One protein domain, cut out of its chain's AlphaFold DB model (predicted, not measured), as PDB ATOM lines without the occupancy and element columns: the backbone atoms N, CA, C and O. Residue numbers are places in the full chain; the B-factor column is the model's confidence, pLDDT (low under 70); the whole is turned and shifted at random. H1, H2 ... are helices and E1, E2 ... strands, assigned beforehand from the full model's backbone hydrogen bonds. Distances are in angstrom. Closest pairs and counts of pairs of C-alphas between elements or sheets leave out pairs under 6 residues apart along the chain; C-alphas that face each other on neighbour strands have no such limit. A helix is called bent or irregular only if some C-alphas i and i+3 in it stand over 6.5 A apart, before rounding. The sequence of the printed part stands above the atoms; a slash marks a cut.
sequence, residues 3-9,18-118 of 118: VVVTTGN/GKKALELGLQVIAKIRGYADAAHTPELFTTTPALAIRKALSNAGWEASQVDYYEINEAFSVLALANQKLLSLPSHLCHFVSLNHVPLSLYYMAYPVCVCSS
ATOM      1  N   VAL A   3     223.256 134.087 156.633       41.06
ATOM      2  CA  VAL A   3     224.233 134.980 157.275       41.06
ATOM      3  C   VAL A   3     225.578 134.259 157.465       41.06
ATOM      4  O   VAL A   3     225.620 133.096 157.851       41.06
ATOM      5  N   VAL A   4     226.659 135.025 157.247       43.81
ATOM      6  CA  VAL A   4     228.108 134.744 157.379       43.81
ATOM      7  C   VAL A   4     228.819 134.110 156.168       43.81
ATOM      8  O   VAL A   4     229.104 132.929 156.127       43.81
ATOM      9  N   VAL A   5     229.247 134.931 155.202       41.66
ATOM     10  CA  VAL A   5     230.268 134.509 154.222       41.66
ATOM     11  C   VAL A   5     231.652 134.697 154.832       41.66
ATOM     12  O   VAL A   5     232.065 135.822 155.115       41.66
ATOM     13  N   THR A   6     232.397 133.607 154.977       42.09
ATOM     14  CA  THR A   6     233.844 133.661 155.182       42.09
ATOM     15  C   THR A   6     234.531 133.642 153.826       42.09
ATOM     16  O   THR A   6     234.286 132.746 153.020       42.09
ATOM     17  N   THR A   7     235.390 134.619 153.553       39.91
ATOM     18  CA  THR A   7     236.167 134.651 152.311       39.91
ATOM     19  C   THR A   7     237.188 133.513 152.315       39.91
ATOM     20  O   THR A   7     238.189 133.578 153.027       39.91
ATOM     21  N   GLY A   8     236.917 132.469 151.531       40.06
ATOM     22  CA  GLY A   8     237.813 131.352 151.238       40.06
ATOM     23  C   GLY A   8     238.016 131.212 149.730       40.06
ATOM     24  O   GLY A   8     237.102 131.477 148.954       40.06
ATOM     25  N   ASN A   9     239.235 130.860 149.317       43.59
ATOM     26  CA  ASN A   9     239.711 130.913 147.932       43.59
ATOM     27  C   ASN A   9     238.779 130.202 146.920       43.59
ATOM     28  O   ASN A   9     238.388 129.061 147.134       43.59
ATOM     29  N   GLY A  18     222.250 148.844 144.813       80.50
ATOM     30  CA  GLY A  18     220.835 148.522 144.595       80.50
ATOM     31  C   GLY A  18     220.205 149.356 143.476       80.50
ATOM     32  O   GLY A  18     219.476 148.824 142.646       80.50
ATOM     33  N   LYS A  19     220.566 150.644 143.384       85.69
ATOM     34  CA  LYS A  19     220.134 151.520 142.286       85.69
ATOM     35  C   LYS A  19     220.591 150.984 140.928       85.69
ATOM     36  O   LYS A  19     219.789 150.911 140.004       85.69
ATOM     37  N   LYS A  20     221.858 150.570 140.812       79.12
ATOM     38  CA  LYS A  20     222.401 150.080 139.544       79.12
ATOM     39  C   LYS A  20     221.861 148.700 139.170       79.12
ATOM     40  O   LYS A  20     221.636 148.454 137.992       79.12
ATOM     41  N   ALA A  21     221.593 147.837 140.150       84.81
ATOM     42  CA  ALA A  21     220.914 146.563 139.919       84.81
ATOM     43  C   ALA A  21     219.520 146.767 139.309       84.81
ATOM     44  O   ALA A  21     219.178 146.087 138.347       84.81
ATOM     45  N   LEU A  22     218.761 147.744 139.820       85.31
ATOM     46  CA  LEU A  22     217.450 148.110 139.280       85.31
ATOM     47  C   LEU A  22     217.556 148.706 137.870       85.31
ATOM     48  O   LEU A  22     216.818 148.288 136.985       85.31
ATOM     49  N   GLU A  23     218.496 149.631 137.639       89.69
ATOM     50  CA  GLU A  23     218.745 150.213 136.307       89.69
ATOM     51  C   GLU A  23     219.107 149.156 135.254       89.69
ATOM     52  O   GLU A  23     218.746 149.297 134.091       89.69
ATOM     53  N   LEU A  24     219.849 148.120 135.654       87.12
ATOM     54  CA  LEU A  24     220.305 147.048 134.770       87.12
ATOM     55  C   LEU A  24     219.342 145.849 134.719       87.12
ATOM     56  O   LEU A  24     219.635 144.880 134.025       87.12
ATOM     57  N   GLY A  25     218.223 145.885 135.454       86.06
ATOM     58  CA  GLY A  25     217.256 144.783 135.507       86.06
ATOM     59  C   GLY A  25     217.827 143.471 136.062       86.06
ATOM     60  O   GLY A  25     217.382 142.395 135.671       86.06
ATOM     61  N   LEU A  26     218.834 143.540 136.938       85.06
ATOM     62  CA  LEU A  26     219.505 142.359 137.482       85.06
ATOM     63  C   LEU A  26     218.691 141.719 138.611       85.06
ATOM     64  O   LEU A  26     218.143 142.407 139.475       85.06
ATOM     65  N   GLN A  27     218.688 140.386 138.652       83.19
ATOM     66  CA  GLN A  27     218.125 139.637 139.770       83.19
ATOM     67  C   GLN A  27     219.045 139.745 140.991       83.19
ATOM     68  O   GLN A  27     220.170 139.246 140.994       83.19
ATOM     69  N   VAL A  28     218.553 140.387 142.050       82.94
ATOM     70  CA  VAL A  28     219.246 140.457 143.340       82.94
ATOM     71  C   VAL A  28     218.849 139.244 144.174       82.94
ATOM     72  O   VAL A  28     217.668 139.054 144.446       82.94
ATOM     73  N   ILE A  29     219.832 138.435 144.573       84.31
ATOM     74  CA  ILE A  29     219.623 137.220 145.384       84.31
ATOM     75  C   ILE A  29     219.840 137.446 146.888       84.31
ATOM     76  O   ILE A  29     219.412 136.627 147.696       84.31
ATOM     77  N   ALA A  30     220.543 138.525 147.255       86.25
ATOM     78  CA  ALA A  30     220.791 138.922 148.635       86.25
ATOM     79  C   ALA A  30     221.254 140.386 148.739       86.25
ATOM     80  O   ALA A  30     221.751 140.982 147.781       86.25
ATOM     81  N   LYS A  31     221.137 140.957 149.939       87.56
ATOM     82  CA  LYS A  31     221.585 142.296 150.335       87.56
ATOM     83  C   LYS A  31     222.362 142.208 151.640       87.56
ATOM     84  O   LYS A  31     221.880 141.605 152.593       87.56
ATOM     85  N   ILE A  32     223.512 142.872 151.711       89.69
ATOM     86  CA  ILE A  32     224.270 143.016 152.960       89.69
ATOM     87  C   ILE A  32     223.551 144.046 153.846       89.69
ATOM     88  O   ILE A  32     223.287 145.167 153.414       89.69
ATOM     89  N   ARG A  33     223.206 143.650 155.072       91.19
ATOM     90  CA  ARG A  33     222.514 144.458 156.091       91.19
ATOM     91  C   ARG A  33     223.454 144.993 157.160       91.19
ATOM     92  O   ARG A  33     223.252 146.098 157.640       91.19
ATOM     93  N   GLY A  34     224.477 144.220 157.501       89.56
ATOM     94  CA  GLY A  34     225.495 144.601 158.468       89.56
ATOM     95  C   GLY A  34     226.806 143.904 158.157       89.56
ATOM     96  O   GLY A  34     226.832 142.834 157.551       89.56
ATOM     97  N   TYR A  35     227.899 144.531 158.557       90.94
ATOM     98  CA  TYR A  35     229.239 143.986 158.424       90.94
ATOM     99  C   TYR A  35     230.038 144.341 159.666       90.94
ATOM    100  O   TYR A  35     229.889 145.439 160.209       90.94
ATOM    101  N   ALA A  36     230.888 143.426 160.108       90.88
ATOM    102  CA  ALA A  36     231.839 143.692 161.162       90.88
ATOM    103  C   ALA A  36     233.062 142.795 161.049       90.88
ATOM    104  O   ALA A  36     233.004 141.678 160.552       90.88
ATOM    105  N   ASP A  37     234.154 143.285 161.603       89.94
ATOM    106  CA  ASP A  37     235.343 142.527 161.926       89.94
ATOM    107  C   ASP A  37     235.532 142.450 163.445       89.94
ATOM    108  O   ASP A  37     235.065 143.301 164.215       89.94
ATOM    109  N   ALA A  38     236.243 141.420 163.884       88.25
ATOM    110  CA  ALA A  38     236.804 141.361 165.222       88.25
ATOM    111  C   ALA A  38     238.211 140.771 165.161       88.25
ATOM    112  O   ALA A  38     238.527 139.979 164.274       88.25
ATOM    113  N   ALA A  39     239.039 141.144 166.125       86.31
ATOM    114  CA  ALA A  39     240.343 140.548 166.355       86.31
ATOM    115  C   ALA A  39     240.445 140.167 167.833       86.31
ATOM    116  O   ALA A  39     239.770 140.753 168.685       86.31
ATOM    117  N   HIS A  40     241.278 139.179 168.125       83.56
ATOM    118  CA  HIS A  40     241.554 138.740 169.483       83.56
ATOM    119  C   HIS A  40     243.040 138.445 169.637       83.56
ATOM    120  O   HIS A  40     243.771 138.363 168.648       83.56
ATOM    121  N   THR A  41     243.480 138.265 170.881       85.50
ATOM    122  CA  THR A  41     244.814 137.732 171.139       85.50
ATOM    123  C   THR A  41     245.000 136.370 170.448       85.50
ATOM    124  O   THR A  41     244.039 135.592 170.355       85.50
ATOM    125  N   PRO A  42     246.228 136.081 169.986       80.69
ATOM    126  CA  PRO A  42     246.637 134.827 169.351       80.69
ATOM    127  C   PRO A  42     246.010 133.549 169.913       80.69
ATOM    128  O   PRO A  42     245.540 132.687 169.176       80.69
ATOM    129  N   GLU A  43     245.981 133.435 171.237       83.62
ATOM    130  CA  GLU A  43     245.604 132.233 171.981       83.62
ATOM    131  C   GLU A  43     244.091 131.980 171.963       83.62
ATOM    132  O   GLU A  43     243.630 130.879 172.255       83.62
ATOM    133  N   LEU A  44     243.307 133.001 171.621       84.75
ATOM    134  CA  LEU A  44     241.849 133.019 171.728       84.75
ATOM    135  C   LEU A  44     241.167 133.235 170.370       84.75
ATOM    136  O   LEU A  44     239.952 133.453 170.312       84.75
ATOM    137  N   PHE A  45     241.923 133.104 169.273       82.38
ATOM    138  CA  PHE A  45     241.436 133.294 167.904       82.38
ATOM    139  C   PHE A  45     240.209 132.429 167.568       82.38
ATOM    140  O   PHE A  45     239.368 132.810 166.754       82.38
ATOM    141  N   THR A  46     240.078 131.269 168.218       84.00
ATOM    142  CA  THR A  46     238.955 130.341 168.040       84.00
ATOM    143  C   THR A  46     237.615 130.939 168.464       84.00
ATOM    144  O   THR A  46     236.578 130.462 168.015       84.00
ATOM    145  N   THR A  47     237.608 131.991 169.285       88.69
ATOM    146  CA  THR A  47     236.391 132.660 169.782       88.69
ATOM    147  C   THR A  47     236.087 133.987 169.084       88.69
ATOM    148  O   THR A  47     235.004 134.550 169.259       88.69
ATOM    149  N   THR A  48     237.009 134.471 168.246       88.50
ATOM    150  CA  THR A  48     236.847 135.697 167.455       88.50
ATOM    151  C   THR A  48     235.578 135.712 166.590       88.50
ATOM    152  O   THR A  48     234.931 136.764 166.546       88.50
ATOM    153  N   PRO A  49     235.141 134.601 165.954       88.56
ATOM    154  CA  PRO A  49     233.919 134.610 165.149       88.56
ATOM    155  C   PRO A  49     232.678 135.021 165.950       88.56
ATOM    156  O   PRO A  49     231.890 135.832 165.475       88.56
ATOM    157  N   ALA A  50     232.526 134.560 167.195       90.50
ATOM    158  CA  ALA A  50     231.408 134.945 168.055       90.50
ATOM    159  C   ALA A  50     231.377 136.454 168.349       90.50
ATOM    160  O   ALA A  50     230.301 137.044 168.450       90.50
ATOM    161  N   LEU A  51     232.543 137.097 168.467       91.94
ATOM    162  CA  LEU A  51     232.636 138.551 168.627       91.94
ATOM    163  C   LEU A  51     232.231 139.279 167.343       91.94
ATOM    164  O   LEU A  51     231.406 140.193 167.395       91.94
ATOM    165  N   ALA A  52     232.765 138.845 166.200       91.44
ATOM    166  CA  ALA A  52     232.450 139.430 164.901       91.44
ATOM    167  C   ALA A  52     230.958 139.289 164.559       91.44
ATOM    168  O   ALA A  52     230.331 140.261 164.148       91.44
ATOM    169  N   ILE A  53     230.360 138.118 164.813       91.75
ATOM    170  CA  ILE A  53     228.936 137.845 164.572       91.75
ATOM    171  C   ILE A  53     228.050 138.768 165.413       91.75
ATOM    172  O   ILE A  53     227.160 139.416 164.865       91.75
ATOM    173  N   ARG A  54     228.317 138.905 166.720       92.94
ATOM    174  CA  ARG A  54     227.557 139.827 167.585       92.94
ATOM    175  C   ARG A  54     227.643 141.275 167.096       92.94
ATOM    176  O   ARG A  54     226.627 141.963 167.035       92.94
ATOM    177  N   LYS A  55     228.837 141.726 166.702       94.19
ATOM    178  CA  LYS A  55     229.050 143.080 166.169       94.19
ATOM    179  C   LYS A  55     228.334 143.280 164.826       94.19
ATOM    180  O   LYS A  55     227.712 144.316 164.620       94.19
ATOM    181  N   ALA A  56     228.361 142.289 163.934       93.06
ATOM    182  CA  ALA A  56     227.693 142.362 162.636       93.06
ATOM    183  C   ALA A  56     226.160 142.403 162.776       93.06
ATOM    184  O   ALA A  56     225.513 143.176 162.071       93.06
ATOM    185  N   LEU A  57     225.595 141.631 163.713       93.12
ATOM    186  CA  LEU A  57     224.169 141.669 164.061       93.12
ATOM    187  C   LEU A  57     223.758 143.029 164.625       93.12
ATOM    188  O   LEU A  57     222.794 143.622 164.146       93.12
ATOM    189  N   SER A  58     224.547 143.575 165.556       94.94
ATOM    190  CA  SER A  58     224.322 144.924 166.083       94.94
ATOM    191  C   SER A  58     224.355 145.981 164.975       94.94
ATOM    192  O   SER A  58     223.495 146.857 164.947       94.94
ATOM    193  N   ASN A  59     225.303 145.889 164.037       94.44
ATOM    194  CA  ASN A  59     225.401 146.810 162.900       94.44
ATOM    195  C   ASN A  59     224.236 146.655 161.908       94.44
ATOM    196  O   ASN A  59     223.883 147.616 161.231       94.44
ATOM    197  N   ALA A  60     223.639 145.464 161.822       93.00
ATOM    198  CA  ALA A  60     222.428 145.209 161.045       93.00
ATOM    199  C   ALA A  60     221.136 145.625 161.778       93.00
ATOM    200  O   ALA A  60     220.074 145.645 161.155       93.00
ATOM    201  N   GLY A  61     221.210 145.935 163.079       95.00
ATOM    202  CA  GLY A  61     220.047 146.170 163.936       95.00
ATOM    203  C   GLY A  61     219.192 144.916 164.141       95.00
ATOM    204  O   GLY A  61     217.969 145.026 164.194       95.00
ATOM    205  N   TRP A  62     219.811 143.732 164.154       92.75
ATOM    206  CA  TRP A  62     219.123 142.440 164.227       92.75
ATOM    207  C   TRP A  62     219.443 141.687 165.513       92.75
ATOM    208  O   TRP A  62     220.578 141.678 165.986       92.75
ATOM    209  N   GLU A  63     218.440 140.970 166.004       90.81
ATOM    210  CA  GLU A  63     218.567 139.976 167.060       90.81
ATOM    211  C   GLU A  63     218.989 138.618 166.489       90.81
ATOM    212  O   GLU A  63     218.656 138.262 165.355       90.81
ATOM    213  N   ALA A  64     219.675 137.804 167.297       87.44
ATOM    214  CA  ALA A  64     220.101 136.462 166.886       87.44
ATOM    215  C   ALA A  64     218.917 135.561 166.483       87.44
ATOM    216  O   ALA A  64     219.038 134.760 165.563       87.44
ATOM    217  N   SER A  65     217.748 135.742 167.108       89.31
ATOM    218  CA  SER A  65     216.521 135.001 166.784       89.31
ATOM    219  C   SER A  65     215.966 135.301 165.395       89.31
ATOM    220  O   SER A  65     215.076 134.594 164.933       89.31
ATOM    221  N   GLN A  66     216.432 136.370 164.750       89.81
ATOM    222  CA  GLN A  66     216.016 136.707 163.398       89.81
ATOM    223  C   GLN A  66     216.822 135.936 162.355       89.81
ATOM    224  O   GLN A  66     216.419 135.961 161.207       89.81
ATOM    225  N   VAL A  67     217.932 135.274 162.701       89.31
ATOM    226  CA  VAL A  67     218.822 134.610 161.736       89.31
ATOM    227  C   VAL A  67     218.371 133.178 161.446       89.31
ATOM    228  O   VAL A  67     218.292 132.362 162.360       89.31
ATOM    229  N   ASP A  68     218.163 132.848 160.165       88.88
ATOM    230  CA  ASP A  68     217.767 131.484 159.777       88.88
ATOM    231  C   ASP A  68     218.961 130.534 159.595       88.88
ATOM    232  O   ASP A  68     218.821 129.334 159.794       88.88
ATOM    233  N   TYR A  69     220.127 131.041 159.178       88.56
ATOM    234  CA  TYR A  69     221.307 130.212 158.917       88.56
ATOM    235  C   TYR A  69     222.607 130.951 159.224       88.56
ATOM    236  O   TYR A  69     222.756 132.125 158.878       88.56
ATOM    237  N   TYR A  70     223.551 130.219 159.812       87.19
ATOM    238  CA  TYR A  70     224.917 130.641 160.098       87.19
ATOM    239  C   TYR A  70     225.898 129.789 159.299       87.19
ATOM    240  O   TYR A  70     225.993 128.584 159.532       87.19
ATOM    241  N   GLU A  71     226.666 130.410 158.410       86.31
ATOM    242  CA  GLU A  71     227.788 129.760 157.732       86.31
ATOM    243  C   GLU A  71     229.110 130.099 158.433       86.31
ATOM    244  O   GLU A  71     229.631 131.207 158.360       86.31
ATOM    245  N   ILE A  72     229.670 129.152 159.178       82.19
ATOM    246  CA  ILE A  72     230.887 129.392 159.961       82.19
ATOM    247  C   ILE A  72     232.023 128.584 159.343       82.19
ATOM    248  O   ILE A  72     231.924 127.366 159.214       82.19
ATOM    249  N   ASN A  73     233.123 129.249 158.987       79.62
ATOM    250  CA  ASN A  73     234.316 128.556 158.507       79.62
ATOM    251  C   ASN A  73     234.878 127.629 159.586       79.62
ATOM    252  O   ASN A  73     235.228 128.068 160.684       79.62
ATOM    253  N   GLU A  74     235.025 126.363 159.231       76.00
ATOM    254  CA  GLU A  74     235.605 125.318 160.053       76.00
ATOM    255  C   GLU A  74     237.062 125.086 159.651       76.00
ATOM    256  O   GLU A  74     237.398 124.127 158.964       76.00
ATOM    257  N   ALA A  75     237.969 125.949 160.112       72.81
ATOM    258  CA  ALA A  75     239.394 125.615 160.034       72.81
ATOM    259  C   ALA A  75     239.808 124.530 161.031       72.81
ATOM    260  O   ALA A  75     240.770 123.807 160.790       72.81
ATOM    261  N   PHE A  76     239.095 124.431 162.155       76.25
ATOM    262  CA  PHE A  76     239.285 123.406 163.173       76.25
ATOM    263  C   PHE A  76     237.934 123.079 163.810       76.25
ATOM    264  O   PHE A  76     237.164 123.992 164.120       76.25
ATOM    265  N   SER A  77     237.680 121.805 164.106       80.12
ATOM    266  CA  SER A  77     236.431 121.358 164.747       80.12
ATOM    267  C   SER A  77     236.163 122.056 166.089       80.12
ATOM    268  O   SER A  77     235.022 122.374 166.426       80.12
ATOM    269  N   VAL A  78     237.220 122.383 166.843       82.44
ATOM    270  CA  VAL A  78     237.106 123.133 168.105       82.44
ATOM    271  C   VAL A  78     236.559 124.551 167.906       82.44
ATOM    272  O   VAL A  78     235.827 125.043 168.762       82.44
ATOM    273  N   LEU A  79     236.862 125.204 166.780       84.50
ATOM    274  CA  LEU A  79     236.374 126.549 166.469       84.50
ATOM    275  C   LEU A  79     234.868 126.514 166.193       84.50
ATOM    276  O   LEU A  79     234.126 127.319 166.759       84.50
ATOM    277  N   ALA A  80     234.411 125.550 165.393       82.44
ATOM    278  CA  ALA A  80     232.994 125.333 165.116       82.44
ATOM    279  C   ALA A  80     232.186 125.133 166.412       82.44
ATOM    280  O   ALA A  80     231.252 125.887 166.699       82.44
ATOM    281  N   LEU A  81     232.613 124.187 167.256       86.94
ATOM    282  CA  LEU A  81     231.936 123.861 168.514       86.94
ATOM    283  C   LEU A  81     231.969 125.012 169.531       86.94
ATOM    284  O   LEU A  81     230.966 125.278 170.199       86.94
ATOM    285  N   ALA A  82     233.101 125.715 169.651       89.69
ATOM    286  CA  ALA A  82     233.223 126.843 170.569       89.69
ATOM    287  C   ALA A  82     232.250 127.968 170.201       89.69
ATOM    288  O   ALA A  82     231.530 128.461 171.069       89.69
ATOM    289  N   ASN A  83     232.178 128.347 168.921       89.31
ATOM    290  CA  ASN A  83     231.296 129.430 168.483       89.31
ATOM    291  C   ASN A  83     229.821 129.037 168.548       89.31
ATOM    292  O   ASN A  83     229.014 129.850 168.994       89.31
ATOM    293  N   GLN A  84     229.477 127.789 168.215       89.88
ATOM    294  CA  GLN A  84     228.118 127.282 168.397       89.88
ATOM    295  C   GLN A  84     227.664 127.420 169.857       89.88
ATOM    296  O   GLN A  84     226.570 127.913 170.128       89.88
ATOM    297  N   LYS A  85     228.530 127.050 170.808       91.81
ATOM    298  CA  LYS A  85     228.241 127.166 172.241       91.81
ATOM    299  C   LYS A  85     228.172 128.624 172.706       91.81
ATOM    300  O   LYS A  85     227.241 128.988 173.415       91.81
ATOM    301  N   LEU A  86     229.127 129.463 172.304       92.44
ATOM    302  CA  LEU A  86     229.205 130.875 172.713       92.44
ATOM    303  C   LEU A  86     228.047 131.729 172.189       92.44
ATOM    304  O   LEU A  86     227.705 132.736 172.805       92.44
ATOM    305  N   LEU A  87     227.478 131.355 171.046       89.31
ATOM    306  CA  LEU A  87     226.340 132.033 170.431       89.31
ATOM    307  C   LEU A  87     225.005 131.337 170.735       89.31
ATOM    308  O   LEU A  87     223.966 131.818 170.297       89.31
ATOM    309  N   SER A  88     225.021 130.239 171.503       92.19
ATOM    310  CA  SER A  88     223.837 129.424 171.814       92.19
ATOM    311  C   SER A  88     223.071 128.979 170.561       92.19
ATOM    312  O   SER A  88     221.842 129.006 170.532       92.19
ATOM    313  N   LEU A  89     223.799 128.579 169.514       88.12
ATOM    314  CA  LEU A  89     223.203 128.235 168.227       88.12
ATOM    315  C   LEU A  89     222.693 126.784 168.207       88.12
ATOM    316  O   LEU A  89     223.462 125.847 168.469       88.12
ATOM    317  N   PRO A  90     221.420 126.566 167.837       87.81
ATOM    318  CA  PRO A  90     220.917 125.245 167.498       87.81
ATOM    319  C   PRO A  90     221.732 124.635 166.354       87.81
ATOM    320  O   PRO A  90     222.025 125.305 165.367       87.81
ATOM    321  N   SER A  91     222.047 123.342 166.448       86.19
ATOM    322  CA  SER A  91     222.856 122.645 165.435       86.19
ATOM    323  C   SER A  91     222.271 122.725 164.024       86.19
ATOM    324  O   SER A  91     223.025 122.815 163.066       86.19
ATOM    325  N   HIS A  92     220.942 122.735 163.889       88.00
ATOM    326  CA  HIS A  92     220.262 122.789 162.591       88.00
ATOM    327  C   HIS A  92     220.339 124.157 161.891       88.00
ATOM    328  O   HIS A  92     220.016 124.232 160.709       88.00
ATOM    329  N   LEU A  93     220.748 125.221 162.595       86.56
ATOM    330  CA  LEU A  93     220.965 126.549 162.006       86.56
ATOM    331  C   LEU A  93     222.430 126.769 161.595       86.56
ATOM    332  O   LEU A  93     222.733 127.766 160.945       86.56
ATOM    333  N   CYS A  94     223.342 125.868 161.973       85.31
ATOM    334  CA  CYS A  94     224.768 125.988 161.685       85.31
ATOM    335  C   CYS A  94     225.164 125.135 160.482       85.31
ATOM    336  O   CYS A  94     224.989 123.918 160.487       85.31
ATOM    337  N   HIS A  95     225.793 125.764 159.496       83.25
ATOM    338  CA  HIS A  95     226.499 125.094 158.417       83.25
ATOM    339  C   HIS A  95     227.995 125.399 158.544       83.25
ATOM    340  O   HIS A  95     228.419 126.555 158.511       83.25
ATOM    341  N   PHE A  96     228.796 124.355 158.750       80.19
ATOM    342  CA  PHE A  96     230.240 124.477 158.912       80.19
ATOM    343  C   PHE A  96     230.939 124.253 157.575       80.19
ATOM    344  O   PHE A  96     230.779 123.207 156.947       80.19
ATOM    345  N   VAL A  97     231.691 125.257 157.129       73.81
ATOM    346  CA  VAL A  97     232.369 125.238 155.829       73.81
ATOM    347  C   VAL A  97     233.851 124.978 156.051       73.81
ATOM    348  O   VAL A  97     234.576 125.866 156.493       73.81
ATOM    349  N   SER A  98     234.313 123.765 155.748       70.00
ATOM    350  CA  SER A  98     235.735 123.416 155.855       70.00
ATOM    351  C   SER A  98     236.526 124.010 154.690       70.00
ATOM    352  O   SER A  98     236.400 123.575 153.542       70.00
ATOM    353  N   LEU A  99     237.372 124.996 154.981       62.69
ATOM    354  CA  LEU A  99     238.322 125.528 154.011       62.69
ATOM    355  C   LEU A  99     239.641 124.749 154.101       62.69
ATOM    356  O   LEU A  99     240.427 124.918 155.034       62.69
ATOM    357  N   ASN A 100     239.907 123.906 153.101       54.31
ATOM    358  CA  ASN A 100     241.194 123.221 152.984       54.31
ATOM    359  C   ASN A 100     242.319 124.264 152.834       54.31
ATOM    360  O   ASN A 100     242.300 125.075 151.912       54.31
ATOM    361  N   HIS A 101     243.313 124.216 153.728       56.50
ATOM    362  CA  HIS A 101     244.537 125.034 153.695       56.50
ATOM    363  C   HIS A 101     244.383 126.547 153.963       56.50
ATOM    364  O   HIS A 101     245.026 127.357 153.295       56.50
ATOM    365  N   VAL A 102     243.616 126.959 154.983       59.75
ATOM    366  CA  VAL A 102     243.707 128.349 155.482       59.75
ATOM    367  C   VAL A 102     244.907 128.485 156.428       59.75
ATOM    368  O   VAL A 102     244.914 127.853 157.486       59.75
ATOM    369  N   PRO A 103     245.930 129.294 156.100       60.38
ATOM    370  CA  PRO A 103     247.073 129.486 156.983       60.38
ATOM    371  C   PRO A 103     246.654 130.178 158.287       60.38
ATOM    372  O   PRO A 103     245.916 131.165 158.277       60.38
ATOM    373  N   LEU A 104     247.177 129.685 159.417       60.59
ATOM    374  CA  LEU A 104     246.917 130.230 160.758       60.59
ATOM    375  C   LEU A 104     247.219 131.735 160.863       60.59
ATOM    376  O   LEU A 104     246.566 132.434 161.632       60.59
ATOM    377  N   SER A 105     248.147 132.252 160.052       57.12
ATOM    378  CA  SER A 105     248.495 133.677 160.003       57.12
ATOM    379  C   SER A 105     247.328 134.591 159.616       57.12
ATOM    380  O   SER A 105     247.305 135.742 160.043       57.12
ATOM    381  N   LEU A 106     246.334 134.099 158.867       55.12
ATOM    382  CA  LEU A 106     245.147 134.886 158.513       55.12
ATOM    383  C   LEU A 106     244.182 135.067 159.695       55.12
ATOM    384  O   LEU A 106     243.456 136.056 159.738       55.12
ATOM    385  N   TYR A 107     244.208 134.174 160.689       57.12
ATOM    386  CA  TYR A 107     243.338 134.263 161.871       57.12
ATOM    387  C   TYR A 107     243.782 135.323 162.881       57.12
ATOM    388  O   TYR A 107     243.003 135.708 163.750       57.12
ATOM    389  N   TYR A 108     245.023 135.798 162.766       58.75
ATOM    390  CA  TYR A 108     245.623 136.733 163.715       58.75
ATOM    391  C   TYR A 108     245.259 138.196 163.448       58.75
ATOM    392  O   TYR A 108     245.479 139.029 164.322       58.75
ATOM    393  N   MET A 109     244.734 138.535 162.264       58.94
ATOM    394  CA  MET A 109     244.602 139.942 161.864       58.94
ATOM    395  C   MET A 109     243.173 140.483 161.902       58.94
ATOM    396  O   MET A 109     242.982 141.596 162.381       58.94
ATOM    397  N   ALA A 110     242.172 139.729 161.447       68.06
ATOM    398  CA  ALA A 110     240.762 140.111 161.549       68.06
ATOM    399  C   ALA A 110     239.862 138.954 161.100       68.06
ATOM    400  O   ALA A 110     240.194 138.242 160.153       68.06
ATOM    401  N   TYR A 111     238.698 138.805 161.731       78.81
ATOM    402  CA  TYR A 111     237.649 137.881 161.308       78.81
ATOM    403  C   TYR A 111     236.450 138.667 160.748       78.81
ATOM    404  O   TYR A 111     235.616 139.128 161.534       78.81
ATOM    405  N   PRO A 112     236.376 138.892 159.424       81.56
ATOM    406  CA  PRO A 112     235.280 139.628 158.804       81.56
ATOM    407  C   PRO A 112     234.007 138.775 158.716       81.56
ATOM    408  O   PRO A 112     234.057 137.591 158.388       81.56
ATOM    409  N   VAL A 113     232.856 139.388 158.987       84.69
ATOM    410  CA  VAL A 113     231.526 138.765 158.971       84.69
ATOM    411  C   VAL A 113     230.510 139.734 158.379       84.69
ATOM    412  O   VAL A 113     230.501 140.921 158.708       84.69
ATOM    413  N   CYS A 114     229.600 139.221 157.551       87.00
ATOM    414  CA  CYS A 114     228.447 139.961 157.046       87.00
ATOM    415  C   CYS A 114     227.117 139.297 157.430       87.00
ATOM    416  O   CYS A 114     227.004 138.073 157.484       87.00
ATOM    417  N   VAL A 115     226.100 140.130 157.657       85.44
ATOM    418  CA  VAL A 115     224.687 139.761 157.804       85.44
ATOM    419  C   VAL A 115     223.989 140.077 156.492       85.44
ATOM    420  O   VAL A 115     224.036 141.225 156.048       85.44
ATOM    421  N   CYS A 116     223.338 139.091 155.877       86.50
ATOM    422  CA  CYS A 116     222.645 139.251 154.605       86.50
ATOM    423  C   CYS A 116     221.147 138.924 154.723       86.50
ATOM    424  O   CYS A 116     220.732 138.065 155.497       86.50
ATOM    425  N   SER A 117     220.331 139.607 153.922       84.44
ATOM    426  CA  SER A 117     218.916 139.286 153.696       84.44
ATOM    427  C   SER A 117     218.697 138.936 152.228       84.44
ATOM    428  O   SER A 117     219.251 139.642 151.389       84.44
ATOM    429  N   SER A 118     217.886 137.925 151.910       76.38
ATOM    430  CA  SER A 118     217.413 137.669 150.534       76.38
ATOM    431  C   SER A 118     216.601 138.843 149.991       76.38
ATOM    432  O   SER A 118     215.801 139.394 150.783       76.38
TER     433      SER A 118
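Overview. This is residues 3 to 9 and 18 to 118 of the 118 residues of the protein "Thiolase_C domain-containing protein" of Musa balbisiana (UniProt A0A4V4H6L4). A long two-strand antiparallel ribbon, E1 and E4, and a shorter parallel pair, E2 and E3, lie roughly in one loose, broken layer, with residues 3 to 6 in the gap between E4 and E2; H2 packs over the ribbon and H3 over the parallel pair, on the same side of the layer. H4 sits at one end of the body, while residues 19 to 25, of which 19 to 23 belong to H1, stick out at the other. The printed part has 108 residues, with four named helices and four named strands in the order H1 E1 H2 E2 H3 E3 H4 E4, class mixed. It is compact, with a radius of gyration of the C-alphas of 14.7 A, yet elongated, spanning 48 by 29 by 22 A.

Arrangement. E1, residues 31 to 38, and E4, residues 111 to 117, are antiparallel neighbours at 161 degrees; N 33 and O 115 are 2.7 A apart, N 113 and O 36 2.8 A, both within hydrogen-bond range. H2, residues 42 to 60, has 25 pairs of C-alphas within 8 A of E1, the closest being those of Gly 34 and Ala 60, 4.1 A, and 13 with E4, the closest Ala 52 and Val 113, 6.0 A. H2 has a kink of 46 degrees near residue 49 and is irregular, with C-alphas 43 and 46 8.0 A apart. With residues 46 to 50 alone it touches H3, residues 77 to 86, at a steep tilt of 47 degrees, the same way; the closest C-alphas are those of Thr 46 and Leu 79, 4.8 A. E2, residues 69 to 73, H3 and E3, residues 94 to 97, form a strand-helix-strand unit, two parallel neighbour strands with a helix between them in the chain, with a right-handed crossover. N 95 and O 70 are within hydrogen-bond range at 2.8 A. With residues 42 to 45 alone H2 only just touches H4, residues 104 to 108, with 3 pairs of C-alphas within 8 A, the closest those of Pro 42 and Tyr 108, 6.0 A. H1, residues 18 to 23, is apart from H2 and E4. Every O i to N i+4 pair is within range in H1 and H3, 9 of 15 in H2, and 0 of 1 in H4, where 1 of 2 O i to N i+3 pairs is.

Along the chain. E1 measures 21.3 A from C-alpha 31 at (221.585, 142.296, 150.335), E4 20.3 A, ending with C-alpha 117 at (218.916, 139.286, 153.696). H2 measures 27.6 A, H3 14.4 A, E2 13.1 A, E3 9.6 A, H1 8.7 A and H4 7.3 A.

Size, cuts and confidence. The C-alphas farthest apart, those of Glu 23 and Glu 43, are 48.1 A apart. Residues 10 to 17 are not printed; C-alphas 9 and 18 are 26.0 A apart across this cut. No link between named elements is long. Mean pLDDT of the printed part is 80.5; residues 3 to 9 and 99 to 110 are under 70.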